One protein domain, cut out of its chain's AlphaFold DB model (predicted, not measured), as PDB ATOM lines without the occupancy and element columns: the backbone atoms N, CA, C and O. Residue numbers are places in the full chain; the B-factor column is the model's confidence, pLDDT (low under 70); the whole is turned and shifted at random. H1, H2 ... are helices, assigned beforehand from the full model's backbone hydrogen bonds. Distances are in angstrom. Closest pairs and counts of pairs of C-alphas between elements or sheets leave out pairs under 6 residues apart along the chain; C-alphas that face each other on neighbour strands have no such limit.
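Overview. This is residues 3 to 105 of the 179 residues of an uncharacterized protein of Sphingobacteriales bacterium (UniProt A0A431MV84). The longest helix, H3, is crossed by H5 at the core; H4 packs across the last residues of H3, and H2 folds back beside H3's first half to make a helical hairpin. H1 is a separate arm that packs on no other helix, and residues 19 to 27 and 40 to 45 stick out. The printed part has 103 residues, with five named helices in the order H1 to H5, no named strand, and is all helix. It is only just compact, close to loose, with a radius of gyration of the C-alphas of 15.3 A, and elongated, spanning 51 by 32 by 20 A.

Along the chain. Find C-alpha 46 at (21.817, -96.320, 112.665); from there H3, residues 46 to 67, runs 31.2 A to C-alpha 67 at (28.735, -76.618, 89.470). H5, residues 89 to 104, covers 22.5 A. H4 is residues 74 to 85, and H2 is residues 30 to 40. H1, residues 3 to 22, begins at (26.051, -76.160, 71.822) and runs 29.0 A.

Arrangement. Look first at Gly 55 and Ile 97, the closest C-alphas of H3 and H5, 4.5 A apart; these helices touch at a steep tilt of 43 degrees, opposite ways. H4 touches H3, with Ala 65 and His 74 closest at 4.8 A between C-alphas. The hairpin of H2 and H3 has a shallow tilt of 16 degrees, its closest C-alphas being His 31 and Arg 56, 6.3 A. H1 is apart from H2, H3, H4 and H5. In all five helices every O i to N i+4 pair is within hydrogen-bond range.

Size, cuts and confidence. The C-alphas farthest apart, Leu 3 and Gly 42, are 51.5 A apart. The printed part has no cut, and no link is long. Residues 3 to 45 and residue 91 have pLDDT under 70.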
ATOM      1  N   LEU A   3      26.610 -75.207  70.846       43.53
ATOM      2  CA  LEU A   3      26.051 -76.160  71.822       43.53
ATOM      3  C   LEU A   3      26.523 -75.867  73.255       43.53
ATOM      4  O   LEU A   3      25.720 -75.841  74.183       43.53
ATOM      5  N   LEU A   4      27.817 -75.579  73.428       40.75
ATOM      6  CA  LEU A   4      28.412 -75.273  74.735       40.75
ATOM      7  C   LEU A   4      27.868 -73.969  75.328       40.75
ATOM      8  O   LEU A   4      27.601 -73.906  76.524       40.75
ATOM      9  N   LYS A   5      27.637 -72.958  74.485       47.12
ATOM     10  CA  LYS A   5      27.059 -71.678  74.908       47.12
ATOM     11  C   LYS A   5      25.605 -71.844  75.361       47.12
ATOM     12  O   LYS A   5      25.244 -71.381  76.433       47.12
ATOM     13  N   LYS A   6      24.809 -72.621  74.616       53.56
ATOM     14  CA  LYS A   6      23.420 -72.934  74.980       53.56
ATOM     15  C   LYS A   6      23.316 -73.719  76.295       53.56
ATOM     16  O   LYS A   6      22.474 -73.401  77.126       53.56
ATOM     17  N   ILE A   7      24.200 -74.699  76.508       49.62
ATOM     18  CA  ILE A   7      24.273 -75.457  77.769       49.62
ATOM     19  C   ILE A   7      24.669 -74.537  78.934       49.62
ATOM     20  O   ILE A   7      24.076 -74.623  80.007       49.62
ATOM     21  N   HIS A   8      25.629 -73.632  78.724       43.72
ATOM     22  CA  HIS A   8      26.070 -72.673  79.738       43.72
ATOM     23  C   HIS A   8      24.962 -71.681  80.132       43.72
ATOM     24  O   HIS A   8      24.711 -71.474  81.320       43.72
ATOM     25  N   ASP A   9      24.241 -71.135  79.152       54.44
ATOM     26  CA  ASP A   9      23.152 -70.178  79.375       54.44
ATOM     27  C   ASP A   9      21.944 -70.835  80.071       54.44
ATOM     28  O   ASP A   9      21.357 -70.265  80.999       54.44
ATOM     29  N   GLU A  10      21.608 -72.079  79.707       53.69
ATOM     30  CA  GLU A  10      20.607 -72.869  80.435       53.69
ATOM     31  C   GLU A  10      21.045 -73.153  81.878       53.69
ATOM     32  O   GLU A  10      20.222 -73.108  82.797       53.69
ATOM     33  N   HIS A  11      22.335 -73.400  82.102       46.56
ATOM     34  CA  HIS A  11      22.881 -73.663  83.430       46.56
ATOM     35  C   HIS A  11      22.839 -72.418  84.332       46.56
ATOM     36  O   HIS A  11      22.465 -72.517  85.503       46.56
ATOM     37  N   LEU A  12      23.147 -71.234  83.792       47.91
ATOM     38  CA  LEU A  12      23.037 -69.954  84.503       47.91
ATOM     39  C   LEU A  12      21.581 -69.624  84.870       47.91
ATOM     40  O   LEU A  12      21.300 -69.251  86.011       47.91
ATOM     41  N   SER A  13      20.647 -69.841  83.940       49.03
ATOM     42  CA  SER A  13      19.207 -69.662  84.175       49.03
ATOM     43  C   SER A  13      18.672 -70.605  85.263       49.03
ATOM     44  O   SER A  13      17.894 -70.201  86.131       49.03
ATOM     45  N   ARG A  14      19.145 -71.858  85.288       50.81
ATOM     46  CA  ARG A  14      18.795 -72.828  86.338       50.81
ATOM     47  C   ARG A  14      19.411 -72.464  87.689       50.81
ATOM     48  O   ARG A  14      18.701 -72.516  88.690       50.81
ATOM     49  N   LYS A  15      20.674 -72.013  87.727       44.16
ATOM     50  CA  LYS A  15      21.312 -71.477  88.948       44.16
ATOM     51  C   LYS A  15      20.482 -70.348  89.562       44.16
ATOM     52  O   LYS A  15      20.258 -70.362  90.766       44.16
ATOM     53  N   ALA A  16      19.977 -69.421  88.746       41.81
ATOM     54  CA  ALA A  16      19.139 -68.320  89.220       41.81
ATOM     55  C   ALA A  16      17.810 -68.800  89.842       41.81
ATOM     56  O   ALA A  16      17.397 -68.285  90.881       41.81
ATOM     57  N   LYS A  17      17.176 -69.833  89.266       43.12
ATOM     58  CA  LYS A  17      15.954 -70.447  89.824       43.12
ATOM     59  C   LYS A  17      16.206 -71.158  91.157       43.12
ATOM     60  O   LYS A  17      15.404 -71.019  92.075       43.12
ATOM     61  N   ILE A  18      17.337 -71.855  91.280       45.91
ATOM     62  CA  ILE A  18      17.758 -72.526  92.522       45.91
ATOM     63  C   ILE A  18      18.003 -71.500  93.640       45.91
ATOM     64  O   ILE A  18      17.628 -71.731  94.790       45.91
ATOM     65  N   THR A  19      18.591 -70.346  93.314       42.41
ATOM     66  CA  THR A  19      18.795 -69.253  94.278       42.41
ATOM     67  C   THR A  19      17.463 -68.664  94.751       42.41
ATOM     68  O   THR A  19      17.275 -68.499  95.951       42.41
ATOM     69  N   GLN A  20      16.499 -68.445  93.848       41.25
ATOM     70  CA  GLN A  20      15.169 -67.938  94.223       41.25
ATOM     71  C   GLN A  20      14.345 -68.924  95.067       41.25
ATOM     72  O   GLN A  20      13.566 -68.493  95.917       41.25
ATOM     73  N   GLN A  21      14.505 -70.237  94.873       41.75
ATOM     74  CA  GLN A  21      13.829 -71.249  95.701       41.75
ATOM     75  C   GLN A  21      14.388 -71.317  97.130       41.75
ATOM     76  O   GLN A  21      13.626 -71.567  98.060       41.75
ATOM     77  N   LYS A  22      15.680 -71.018  97.334       44.12
ATOM     78  CA  LYS A  22      16.290 -70.927  98.675       44.12
ATOM     79  C   LYS A  22      15.800 -69.740  99.509       44.12
ATOM     80  O   LYS A  22      15.915 -69.765 100.728       44.12
ATOM     81  N   GLU A  23      15.268 -68.693  98.885       40.69
ATOM     82  CA  GLU A  23      14.891 -67.461  99.594       40.69
ATOM     83  C   GLU A  23      13.455 -67.484 100.154       40.69
ATOM     84  O   GLU A  23      13.090 -66.616 100.946       40.69
ATOM     85  N   ARG A  24      12.634 -68.488  99.817       37.03
ATOM     86  CA  ARG A  24      11.235 -68.596 100.272       37.03
ATOM     87  C   ARG A  24      11.014 -69.745 101.269       37.03
ATOM     88  O   ARG A  24      10.363 -70.722 100.935       37.03
ATOM     89  N   GLY A  25      11.483 -69.555 102.505       41.75
ATOM     90  CA  GLY A  25      10.928 -70.183 103.719       41.75
ATOM     91  C   GLY A  25      11.287 -71.656 103.972       41.75
ATOM     92  O   GLY A  25      10.922 -72.538 103.207       41.75
ATOM     93  N   ASP A  26      11.943 -71.903 105.112       47.16
ATOM     94  CA  ASP A  26      12.418 -73.190 105.655       47.16
ATOM     95  C   ASP A  26      13.586 -73.850 104.901       47.16
ATOM     96  O   ASP A  26      13.451 -74.872 104.225       47.16
ATOM     97  N   ASN A  27      14.779 -73.280 105.117       54.44
ATOM     98  CA  ASN A  27      16.101 -73.657 104.585       54.44
ATOM     99  C   ASN A  27      16.632 -75.054 105.002       54.44
ATOM    100  O   ASN A  27      17.841 -75.254 105.116       54.44
ATOM    101  N   LEU A  28      15.763 -76.036 105.236       56.25
ATOM    102  CA  LEU A  28      16.169 -77.423 105.452       56.25
ATOM    103  C   LEU A  28      16.078 -78.188 104.133       56.25
ATOM    104  O   LEU A  28      15.004 -78.291 103.528       56.25
ATOM    105  N   THR A  29      17.209 -78.743 103.700       67.38
ATOM    106  CA  THR A  29      17.253 -79.602 102.514       67.38
ATOM    107  C   THR A  29      16.463 -80.891 102.764       67.38
ATOM    108  O   THR A  29      16.155 -81.224 103.913       67.38
ATOM    109  N   PHE A  30      16.136 -81.653 101.714       66.56
ATOM    110  CA  PHE A  30      15.440 -82.935 101.887       66.56
ATOM    111  C   PHE A  30      16.188 -83.868 102.858       66.56
ATOM    112  O   PHE A  30      15.576 -84.442 103.751       66.56
ATOM    113  N   HIS A  31      17.523 -83.931 102.772       67.06
ATOM    114  CA  HIS A  31      18.355 -84.696 103.710       67.06
ATOM    115  C   HIS A  31      18.228 -84.206 105.156       67.06
ATOM    116  O   HIS A  31      18.212 -85.029 106.063       67.06
ATOM    117  N   ASP A  32      18.152 -82.893 105.389       66.69
ATOM    118  CA  ASP A  32      18.047 -82.345 106.747       66.69
ATOM    119  C   ASP A  32      16.667 -82.622 107.346       66.69
ATOM    120  O   ASP A  32      16.559 -82.956 108.525       66.69
ATOM    121  N   LYS A  33      15.623 -82.569 106.509       66.12
ATOM    122  CA  LYS A  33      14.267 -82.988 106.873       66.12
ATOM    123  C   LYS A  33      14.236 -84.482 107.210       66.12
ATOM    124  O   LYS A  33      13.721 -84.835 108.263       66.12
ATOM    125  N   GLU A  34      14.839 -85.344 106.391       66.50
ATOM    126  CA  GLU A  34      14.906 -86.794 106.642       66.50
ATOM    127  C   GLU A  34      15.769 -87.152 107.867       66.50
ATOM    128  O   GLU A  34      15.397 -88.026 108.645       66.50
ATOM    129  N   LEU A  35      16.881 -86.450 108.104       69.69
ATOM    130  CA  LEU A  35      17.719 -86.642 109.295       69.69
ATOM    131  C   LEU A  35      17.012 -86.205 110.577       69.69
ATOM    132  O   LEU A  35      17.117 -86.891 111.593       69.69
ATOM    133  N   ALA A  36      16.321 -85.062 110.556       66.12
ATOM    134  CA  ALA A  36      15.515 -84.619 111.688       66.12
ATOM    135  C   ALA A  36      14.385 -85.622 111.969       66.12
ATOM    136  O   ALA A  36      14.195 -86.025 113.115       66.12
ATOM    137  N   ARG A  37      13.711 -86.105 110.917       60.44
ATOM    138  CA  ARG A  37      12.669 -87.142 110.992       60.44
ATOM    139  C   ARG A  37      13.180 -88.426 111.646       60.44
ATOM    140  O   ARG A  37      12.642 -88.831 112.669       60.44
ATOM    141  N   ALA A  38      14.274 -88.996 111.146       62.22
ATOM    142  CA  ALA A  38      14.842 -90.237 111.676       62.22
ATOM    143  C   ALA A  38      15.335 -90.128 113.137       62.22
ATOM    144  O   ALA A  38      15.390 -91.129 113.844       62.22
ATOM    145  N   LYS A  39      15.678 -88.921 113.614       60.78
ATOM    146  CA  LYS A  39      16.119 -88.679 115.001       60.78
ATOM    147  C   LYS A  39      14.978 -88.488 116.007       60.78
ATOM    148  O   LYS A  39      15.216 -88.665 117.197       60.78
ATOM    149  N   THR A  40      13.780 -88.099 115.563       55.28
ATOM    150  CA  THR A  40      12.678 -87.699 116.464       55.28
ATOM    151  C   THR A  40      11.885 -88.901 116.995       55.28
ATOM    152  O   THR A  40      11.404 -88.862 118.124       55.28
ATOM    153  N   ASP A  41      11.826 -90.003 116.242       47.16
ATOM    154  CA  ASP A  41      10.975 -91.164 116.551       47.16
ATOM    155  C   ASP A  41      11.638 -92.239 117.436       47.16
ATOM    156  O   ASP A  41      11.092 -93.325 117.627       47.16
ATOM    157  N   GLY A  42      12.820 -91.966 118.000       41.44
ATOM    158  CA  GLY A  42      13.496 -92.878 118.936       41.44
ATOM    159  C   GLY A  42      13.986 -94.199 118.323       41.44
ATOM    160  O   GLY A  42      14.630 -94.992 119.008       41.44
ATOM    161  N   SER A  43      13.747 -94.437 117.033       48.47
ATOM    162  CA  SER A  43      14.370 -95.515 116.276       48.47
ATOM    163  C   SER A  43      15.831 -95.155 116.022       48.47
ATOM    164  O   SER A  43      16.162 -94.442 115.074       48.47
ATOM    165  N   HIS A  44      16.732 -95.654 116.864       52.12
ATOM    166  CA  HIS A  44      18.171 -95.683 116.599       52.12
ATOM    167  C   HIS A  44      18.510 -96.660 115.456       52.12
ATOM    168  O   HIS A  44      19.387 -97.509 115.603       52.12
ATOM    169  N   ASP A  45      17.819 -96.575 114.314       65.38
ATOM    170  CA  ASP A  45      18.179 -97.326 113.111       65.38
ATOM    171  C   ASP A  45      19.377 -96.630 112.457       65.38
ATOM    172  O   ASP A  45      19.281 -95.892 111.473       65.38
ATOM    173  N   GLN A  46      20.524 -96.808 113.111       73.38
ATOM    174  CA  GLN A  46      21.817 -96.320 112.665       73.38
ATOM    175  C   GLN A  46      22.078 -96.684 111.189       73.38
ATOM    176  O   GLN A  46      22.480 -95.788 110.448       73.38
ATOM    177  N   PRO A  47      21.744 -97.902 110.707       77.06
ATOM    178  CA  PRO A  47      21.794 -98.225 109.280       77.06
ATOM    179  C   PRO A  47      21.004 -97.275 108.359       77.06
ATOM    180  O   PRO A  47      21.516 -96.871 107.311       77.06
ATOM    181  N   TYR A  48      19.781 -96.875 108.721       76.88
ATOM    182  CA  TYR A  48      19.000 -95.924 107.919       76.88
ATOM    183  C   TYR A  48      19.570 -94.496 107.977       76.88
ATOM    184  O   TYR A  48      19.662 -93.812 106.953       76.88
ATOM    185  N   LEU A  49      20.036 -94.052 109.148       79.81
ATOM    186  CA  LEU A  49      20.735 -92.769 109.295       79.81
ATOM    187  C   LEU A  49      22.025 -92.721 108.463       79.81
ATOM    188  O   LEU A  49      22.340 -91.693 107.851       79.81
ATOM    189  N   ASP A  50      22.758 -93.829 108.412       84.50
ATOM    190  CA  ASP A  50      23.965 -93.976 107.608       84.50
ATOM    191  C   ASP A  50      23.637 -93.918 106.111       84.50
ATOM    192  O   ASP A  50      24.344 -93.238 105.361       84.50
ATOM    193  N   ALA A  51      22.517 -94.515 105.686       84.88
ATOM    194  CA  ALA A  51      22.020 -94.392 104.318       84.88
ATOM    195  C   ALA A  51      21.692 -92.937 103.951       84.88
ATOM    196  O   ALA A  51      22.179 -92.444 102.933       84.88
ATOM    197  N   ILE A  52      20.955 -92.202 104.794       84.38
ATOM    198  CA  ILE A  52      20.646 -90.783 104.531       84.38
ATOM    199  C   ILE A  52      21.937 -89.954 104.431       84.38
ATOM    200  O   ILE A  52      22.080 -89.115 103.536       84.38
ATOM    201  N   ASN A  53      22.900 -90.195 105.325       87.94
ATOM    202  CA  ASN A  53      24.188 -89.506 105.312       87.94
ATOM    203  C   ASN A  53      25.020 -89.823 104.066       87.94
ATOM    204  O   ASN A  53      25.659 -88.918 103.523       87.94
ATOM    205  N   LEU A  54      25.020 -91.076 103.610       89.69
ATOM    206  CA  LEU A  54      25.694 -91.486 102.382       89.69
ATOM    207  C   LEU A  54      25.039 -90.846 101.153       89.69
ATOM    208  O   LEU A  54      25.743 -90.302 100.299       89.69
ATOM    209  N   GLY A  55      23.705 -90.836 101.097       88.38
ATOM    210  CA  GLY A  55      22.943 -90.154 100.050       88.38
ATOM    211  C   GLY A  55      23.294 -88.667  99.982       88.38
ATOM    212  O   GLY A  55      23.560 -88.149  98.900       88.38
ATOM    213  N   ARG A  56      23.419 -88.010 101.143       89.62
ATOM    214  CA  ARG A  56      23.824 -86.599 101.252       89.62
ATOM    215  C   ARG A  56      25.226 -86.318 100.741       89.62
ATOM    216  O   ARG A  56      25.419 -85.335 100.031       89.62
ATOM    217  N   ARG A  57      26.205 -87.155 101.093       91.12
ATOM    218  CA  ARG A  57      27.577 -87.012 100.570       91.12
ATOM    219  C   ARG A  57      27.586 -87.165  99.054       91.12
ATOM    220  O   ARG A  57      28.055 -86.274  98.362       91.12
ATOM    221  N   THR A  58      26.943 -88.218  98.553       90.62
ATOM    222  CA  THR A  58      26.846 -88.498  97.113       90.62
ATOM    223  C   THR A  58      26.183 -87.348  96.350       90.62
ATOM    224  O   THR A  58      26.624 -86.989  95.260       90.62
ATOM    225  N   PHE A  59      25.136 -86.746  96.923       91.50
ATOM    226  CA  PHE A  59      24.483 -85.574  96.346       91.50
ATOM    227  C   PHE A  59      25.418 -84.364  96.300       91.50
ATOM    228  O   PHE A  59      25.505 -83.708  95.267       91.50
ATOM    229  N   ASN A  60      26.134 -84.076  97.389       90.31
ATOM    230  CA  ASN A  60      27.062 -82.947  97.442       90.31
ATOM    231  C   ASN A  60      28.225 -83.106  96.454       90.31
ATOM    232  O   ASN A  60      28.541 -82.141  95.762       90.31
ATOM    233  N   ASP A  61      28.794 -84.306  96.333       90.94
ATOM    234  CA  ASP A  61      29.869 -84.597  95.374       90.94
ATOM    235  C   ASP A  61      29.380 -84.409  93.931       90.94
ATOM    236  O   ASP A  61      30.037 -83.782  93.098       90.94
ATOM    237  N   ALA A  62      28.173 -84.900  93.631       88.81
ATOM    238  CA  ALA A  62      27.571 -84.710  92.321       88.81
ATOM    239  C   ALA A  62      27.249 -83.235  92.047       88.81
ATOM    240  O   ALA A  62      27.468 -82.751  90.939       88.81
ATOM    241  N   LEU A  63      26.764 -82.502  93.051       90.56
ATOM    242  CA  LEU A  63      26.453 -81.081  92.943       90.56
ATOM    243  C   LEU A  63      27.709 -80.236  92.712       90.56
ATOM    244  O   LEU A  63      27.648 -79.271  91.949       90.56
ATOM    245  N   ASP A  64      28.824 -80.579  93.353       91.00
ATOM    246  CA  ASP A  64      30.111 -79.916  93.140       91.00
ATOM    247  C   ASP A  64      30.602 -80.123  91.702       91.00
ATOM    248  O   ASP A  64      30.850 -79.155  90.979       91.00
ATOM    249  N   ALA A  65      30.572 -81.372  91.224       89.62
ATOM    250  CA  ALA A  65      30.890 -81.704  89.838       89.62
ATOM    251  C   ALA A  65      29.969 -80.992  88.828       89.62
ATOM    252  O   ALA A  65      30.419 -80.524  87.785       89.62
ATOM    253  N   ILE A  66      28.674 -80.867  89.125       87.25
ATOM    254  CA  ILE A  66      27.716 -80.146  88.270       87.25
ATOM    255  C   ILE A  66      28.027 -78.645  88.239       87.25
ATOM    256  O   ILE A  66      27.888 -78.014  87.195       87.25
ATOM    257  N   LYS A  67      28.454 -78.058  89.362       86.88
ATOM    258  CA  LYS A  67      28.735 -76.618  89.470       86.88
ATOM    259  C   LYS A  67      30.085 -76.207  88.894       86.88
ATOM    260  O   LYS A  67      30.234 -75.019  88.595       86.88
ATOM    261  N   ASN A  68      31.027 -77.139  88.777       87.25
ATOM    262  CA  ASN A  68      32.376 -76.906  88.280       87.25
ATOM    263  C   ASN A  68      32.571 -77.552  86.891       87.25
ATOM    264  O   ASN A  68      32.753 -78.767  86.814       87.25
ATOM    265  N   PRO A  69      32.566 -76.767  85.797       85.56
ATOM    266  CA  PRO A  69      32.757 -77.278  84.437       85.56
ATOM    267  C   PRO A  69      34.086 -78.004  84.206       85.56
ATOM    268  O   PRO A  69      34.149 -78.885  83.350       85.56
ATOM    269  N   ASP A  70      35.121 -77.662  84.976       89.56
ATOM    270  CA  ASP A  70      36.456 -78.261  84.871       89.56
ATOM    271  C   ASP A  70      36.574 -79.569  85.671       89.56
ATOM    272  O   ASP A  70      37.596 -80.255  85.617       89.56
ATOM    273  N   HIS A  71      35.536 -79.942  86.426       89.06
ATOM    274  CA  HIS A  71      35.524 -81.196  87.166       89.06
ATOM    275  C   HIS A  71      35.460 -82.385  86.185       89.06
ATOM    276  O   HIS A  71      34.601 -82.398  85.300       89.06
ATOM    277  N   PRO A  72      36.284 -83.439  86.352       91.75
ATOM    278  CA  PRO A  72      36.335 -84.567  85.411       91.75
ATOM    279  C   PRO A  72      34.980 -85.274  85.233       91.75
ATOM    280  O   PRO A  72      34.664 -85.779  84.159       91.75
ATOM    281  N   ASP A  73      34.147 -85.262  86.275       91.00
ATOM    282  CA  ASP A  73      32.792 -85.826  86.254       91.00
ATOM    283  C   ASP A  73      31.677 -84.854  85.823       91.00
ATOM    284  O   ASP A  73      30.510 -85.253  85.808       91.00
ATOM    285  N   HIS A  74      31.985 -83.604  85.457       88.56
ATOM    286  CA  HIS A  74      30.979 -82.576  85.157       88.56
ATOM    287  C   HIS A  74      29.948 -83.037  84.119       88.56
ATOM    288  O   HIS A  74      28.736 -82.982  84.354       88.56
ATOM    289  N   ILE A  75      30.428 -83.557  82.986       89.06
ATOM    290  CA  ILE A  75      29.578 -84.030  81.886       89.06
ATOM    291  C   ILE A  75      28.701 -85.197  82.353       89.06
ATOM    292  O   ILE A  75      27.499 -85.222  82.084       89.06
ATOM    293  N   ARG A  76      29.286 -86.151  83.086       91.31
ATOM    294  CA  ARG A  76      28.594 -87.350  83.573       91.31
ATOM    295  C   ARG A  76      27.476 -86.994  84.549       91.31
ATOM    296  O   ARG A  76      26.353 -87.470  84.386       91.31
ATOM    297  N   GLN A  77      27.766 -86.151  85.536       89.69
ATOM    298  CA  GLN A  77      26.797 -85.777  86.568       89.69
ATOM    299  C   GLN A  77      25.708 -84.858  86.015       89.69
ATOM    300  O   GLN A  77      24.535 -85.049  86.320       89.69
ATOM    301  N   THR A  78      26.056 -83.939  85.113       87.06
ATOM    302  CA  THR A  78      25.072 -83.088  84.424       87.06
ATOM    303  C   THR A  78      24.144 -83.912  83.530       87.06
ATOM    304  O   THR A  78      22.936 -83.670  83.497       87.06
ATOM    305  N   LYS A  79      24.674 -84.923  82.831       87.69
ATOM    306  CA  LYS A  79      23.860 -85.873  82.066       87.69
ATOM    307  C   LYS A  79      22.926 -86.661  82.985       87.69
ATOM    308  O   LYS A  79      21.731 -86.715  82.718       87.69
ATOM    309  N   SER A  80      23.437 -87.201  84.095       84.50
ATOM    310  CA  SER A  80      22.614 -87.931  85.066       84.50
ATOM    311  C   SER A  80      21.510 -87.057  85.666       84.50
ATOM    312  O   SER A  80      20.368 -87.507  85.733       84.50
ATOM    313  N   LEU A  81      21.806 -85.805  86.031       87.44
ATOM    314  CA  LEU A  81      20.809 -84.844  86.507       87.44
ATOM    315  C   LEU A  81      19.680 -84.656  85.483       87.44
ATOM    316  O   LEU A  81      18.509 -84.728  85.841       87.44
ATOM    317  N   ASN A  82      20.010 -84.454  84.206       81.69
ATOM    318  CA  ASN A  82      19.002 -84.219  83.169       81.69
ATOM    319  C   ASN A  82      18.206 -85.479  82.801       81.69
ATOM    320  O   ASN A  82      16.983 -85.424  82.735       81.69
ATOM    321  N   GLU A  83      18.878 -86.603  82.562       84.00
ATOM    322  CA  GLU A  83      18.237 -87.814  82.036       84.00
ATOM    323  C   GLU A  83      17.541 -88.640  83.118       84.00
ATOM    324  O   GLU A  83      16.491 -89.221  82.867       84.00
ATOM    325  N   THR A  84      18.120 -88.718  84.319       80.75
ATOM    326  CA  THR A  84      17.567 -89.534  85.413       80.75
ATOM    327  C   THR A  84      16.599 -88.743  86.282       80.75
ATOM    328  O   THR A  84      15.623 -89.302  86.772       80.75
ATOM    329  N   TYR A  85      16.871 -87.453  86.482       77.88
ATOM    330  CA  TYR A  85      16.151 -86.620  87.447       77.88
ATOM    331  C   TYR A  85      15.450 -85.421  86.796       77.88
ATOM    332  O   TYR A  85      14.978 -84.532  87.492       77.88
ATOM    333  N   GLY A  86      15.382 -85.362  85.461       74.69
ATOM    334  CA  GLY A  86      14.643 -84.320  84.737       74.69
ATOM    335  C   GLY A  86      15.203 -82.904  84.899       74.69
ATOM    336  O   GLY A  86      14.501 -81.932  84.638       74.69
ATOM    337  N   GLY A  87      16.452 -82.761  85.347       73.88
ATOM    338  CA  GLY A  87      17.036 -81.460  85.674       73.88
ATOM    339  C   GLY A  87      16.676 -80.942  87.070       73.88
ATOM    340  O   GLY A  87      17.066 -79.822  87.399       73.88
ATOM    341  N   ASP A  88      15.956 -81.730  87.871       78.06
ATOM    342  CA  ASP A  88      15.487 -81.367  89.205       78.06
ATOM    343  C   ASP A  88      16.465 -81.859  90.288       78.06
ATOM    344  O   ASP A  88      16.728 -83.056  90.445       78.06
ATOM    345  N   LEU A  89      17.032 -80.907  91.036       78.81
ATOM    346  CA  LEU A  89      17.970 -81.192  92.121       78.81
ATOM    347  C   LEU A  89      17.285 -81.825  93.334       78.81
ATOM    348  O   LEU A  89      17.915 -82.648  93.996       78.81
ATOM    349  N   ASP A  90      16.022 -81.502  93.605       74.62
ATOM    350  CA  ASP A  90      15.276 -82.097  94.714       74.62
ATOM    351  C   ASP A  90      14.960 -83.566  94.397       74.62
ATOM    352  O   ASP A  90      15.134 -84.451  95.243       74.62
ATOM    353  N   ALA A  91      14.600 -83.855  93.140       69.12
ATOM    354  CA  ALA A  91      14.419 -85.222  92.654       69.12
ATOM    355  C   ALA A  91      15.725 -86.033  92.717       69.12
ATOM    356  O   ALA A  91      15.723 -87.199  93.124       69.12
ATOM    357  N   MET A  92      16.859 -85.413  92.372       82.62
ATOM    358  CA  MET A  92      18.181 -86.024  92.519       82.62
ATOM    359  C   MET A  92      18.517 -86.310  93.985       82.62
ATOM    360  O   MET A  92      18.995 -87.399  94.305       82.62
ATOM    361  N   GLN A  93      18.229 -85.362  94.876       81.25
ATOM    362  CA  GLN A  93      18.466 -85.492  96.308       81.25
ATOM    363  C   GLN A  93      17.688 -86.678  96.901       81.25
ATOM    364  O   GLN A  93      18.282 -87.533  97.559       81.25
ATOM    365  N   SER A  94      16.384 -86.783  96.613       76.31
ATOM    366  CA  SER A  94      15.555 -87.911  97.059       76.31
ATOM    367  C   SER A  94      16.017 -89.235  96.449       76.31
ATOM    368  O   SER A  94      16.252 -90.208  97.165       76.31
ATOM    369  N   GLY A  95      16.216 -89.274  95.129       77.81
ATOM    370  CA  GLY A  95      16.559 -90.513  94.436       77.81
ATOM    371  C   GLY A  95      17.935 -91.072  94.811       77.81
ATOM    372  O   GLY A  95      18.160 -92.278  94.696       77.81
ATOM    373  N   LEU A  96      18.870 -90.231  95.267       85.69
ATOM    374  CA  LEU A  96      20.147 -90.695  95.815       85.69
ATOM    375  C   LEU A  96      19.984 -91.337  97.197       85.69
ATOM    376  O   LEU A  96      20.622 -92.360  97.440       85.69
ATOM    377  N   ILE A  97      19.097 -90.824  98.061       80.44
ATOM    378  CA  ILE A  97      18.750 -91.512  99.317       80.44
ATOM    379  C   ILE A  97      18.157 -92.882  99.003       80.44
ATOM    380  O   ILE A  97      18.660 -93.881  99.513       80.44
ATOM    381  N   ASP A  98      17.168 -92.957  98.113       79.44
ATOM    382  CA  ASP A  98      16.506 -94.222  97.768       79.44
ATOM    383  C   ASP A  98      17.501 -95.253  97.210       79.44
ATOM    384  O   ASP A  98      17.482 -96.428  97.588       79.44
ATOM    385  N   LYS A  99      18.443 -94.807  96.366       84.56
ATOM    386  CA  LYS A  99      19.549 -95.647  95.886       84.56
ATOM    387  C   LYS A  99      20.414 -96.160  97.036       84.56
ATOM    388  O   LYS A  99      20.744 -97.344  97.041       84.56
ATOM    389  N   THR A 100      20.772 -95.313  98.000       84.81
ATOM    390  CA  THR A 100      21.601 -95.726  99.147       84.81
ATOM    391  C   THR A 100      20.868 -96.647 100.117       84.81
ATOM    392  O   THR A 100      21.450 -97.634 100.555       84.81
ATOM    393  N   VAL A 101      19.581 -96.407 100.372       77.88
ATOM    394  CA  VAL A 101      18.708 -97.278 101.172       77.88
ATOM    395  C   VAL A 101      18.644 -98.671 100.544       77.88
ATOM    396  O   VAL A 101      18.915 -99.674 101.204       77.88
ATOM    397  N   LYS A 102      18.406 -98.734  99.226       79.81
ATOM    398  CA  LYS A 102      18.385 -99.990  98.468       79.81
ATOM    399  C   LYS A 102      19.746-100.690  98.448       79.81
ATOM    400  O   LYS A 102      19.801-101.907  98.602       79.81
ATOM    401  N   ALA A 103      20.835 -99.944  98.257       81.38
ATOM    402  CA  ALA A 103      22.188-100.497  98.211       81.38
ATOM    403  C   ALA A 103      22.616-101.092  99.560       81.38
ATOM    404  O   ALA A 103      23.212-102.166  99.595       81.38
ATOM    405  N   LEU A 104      22.266-100.422 100.660       79.12
ATOM    406  CA  LEU A 104      22.567-100.871 102.018       79.12
ATOM    407  C   LEU A 104      21.559-101.903 102.545       79.12
ATOM    408  O   LEU A 104      21.764-102.444 103.626       79.12
ATOM    409  N   LYS A 105      20.505-102.210 101.773       78.94
ATOM    410  CA  LYS A 105      19.408-103.116 102.156       78.94
ATOM    411  C   LYS A 105      18.776-102.733 103.497       78.94
ATOM    412  O   LYS A 105      18.371-103.599 104.267       78.94
TER     413      LYS A 105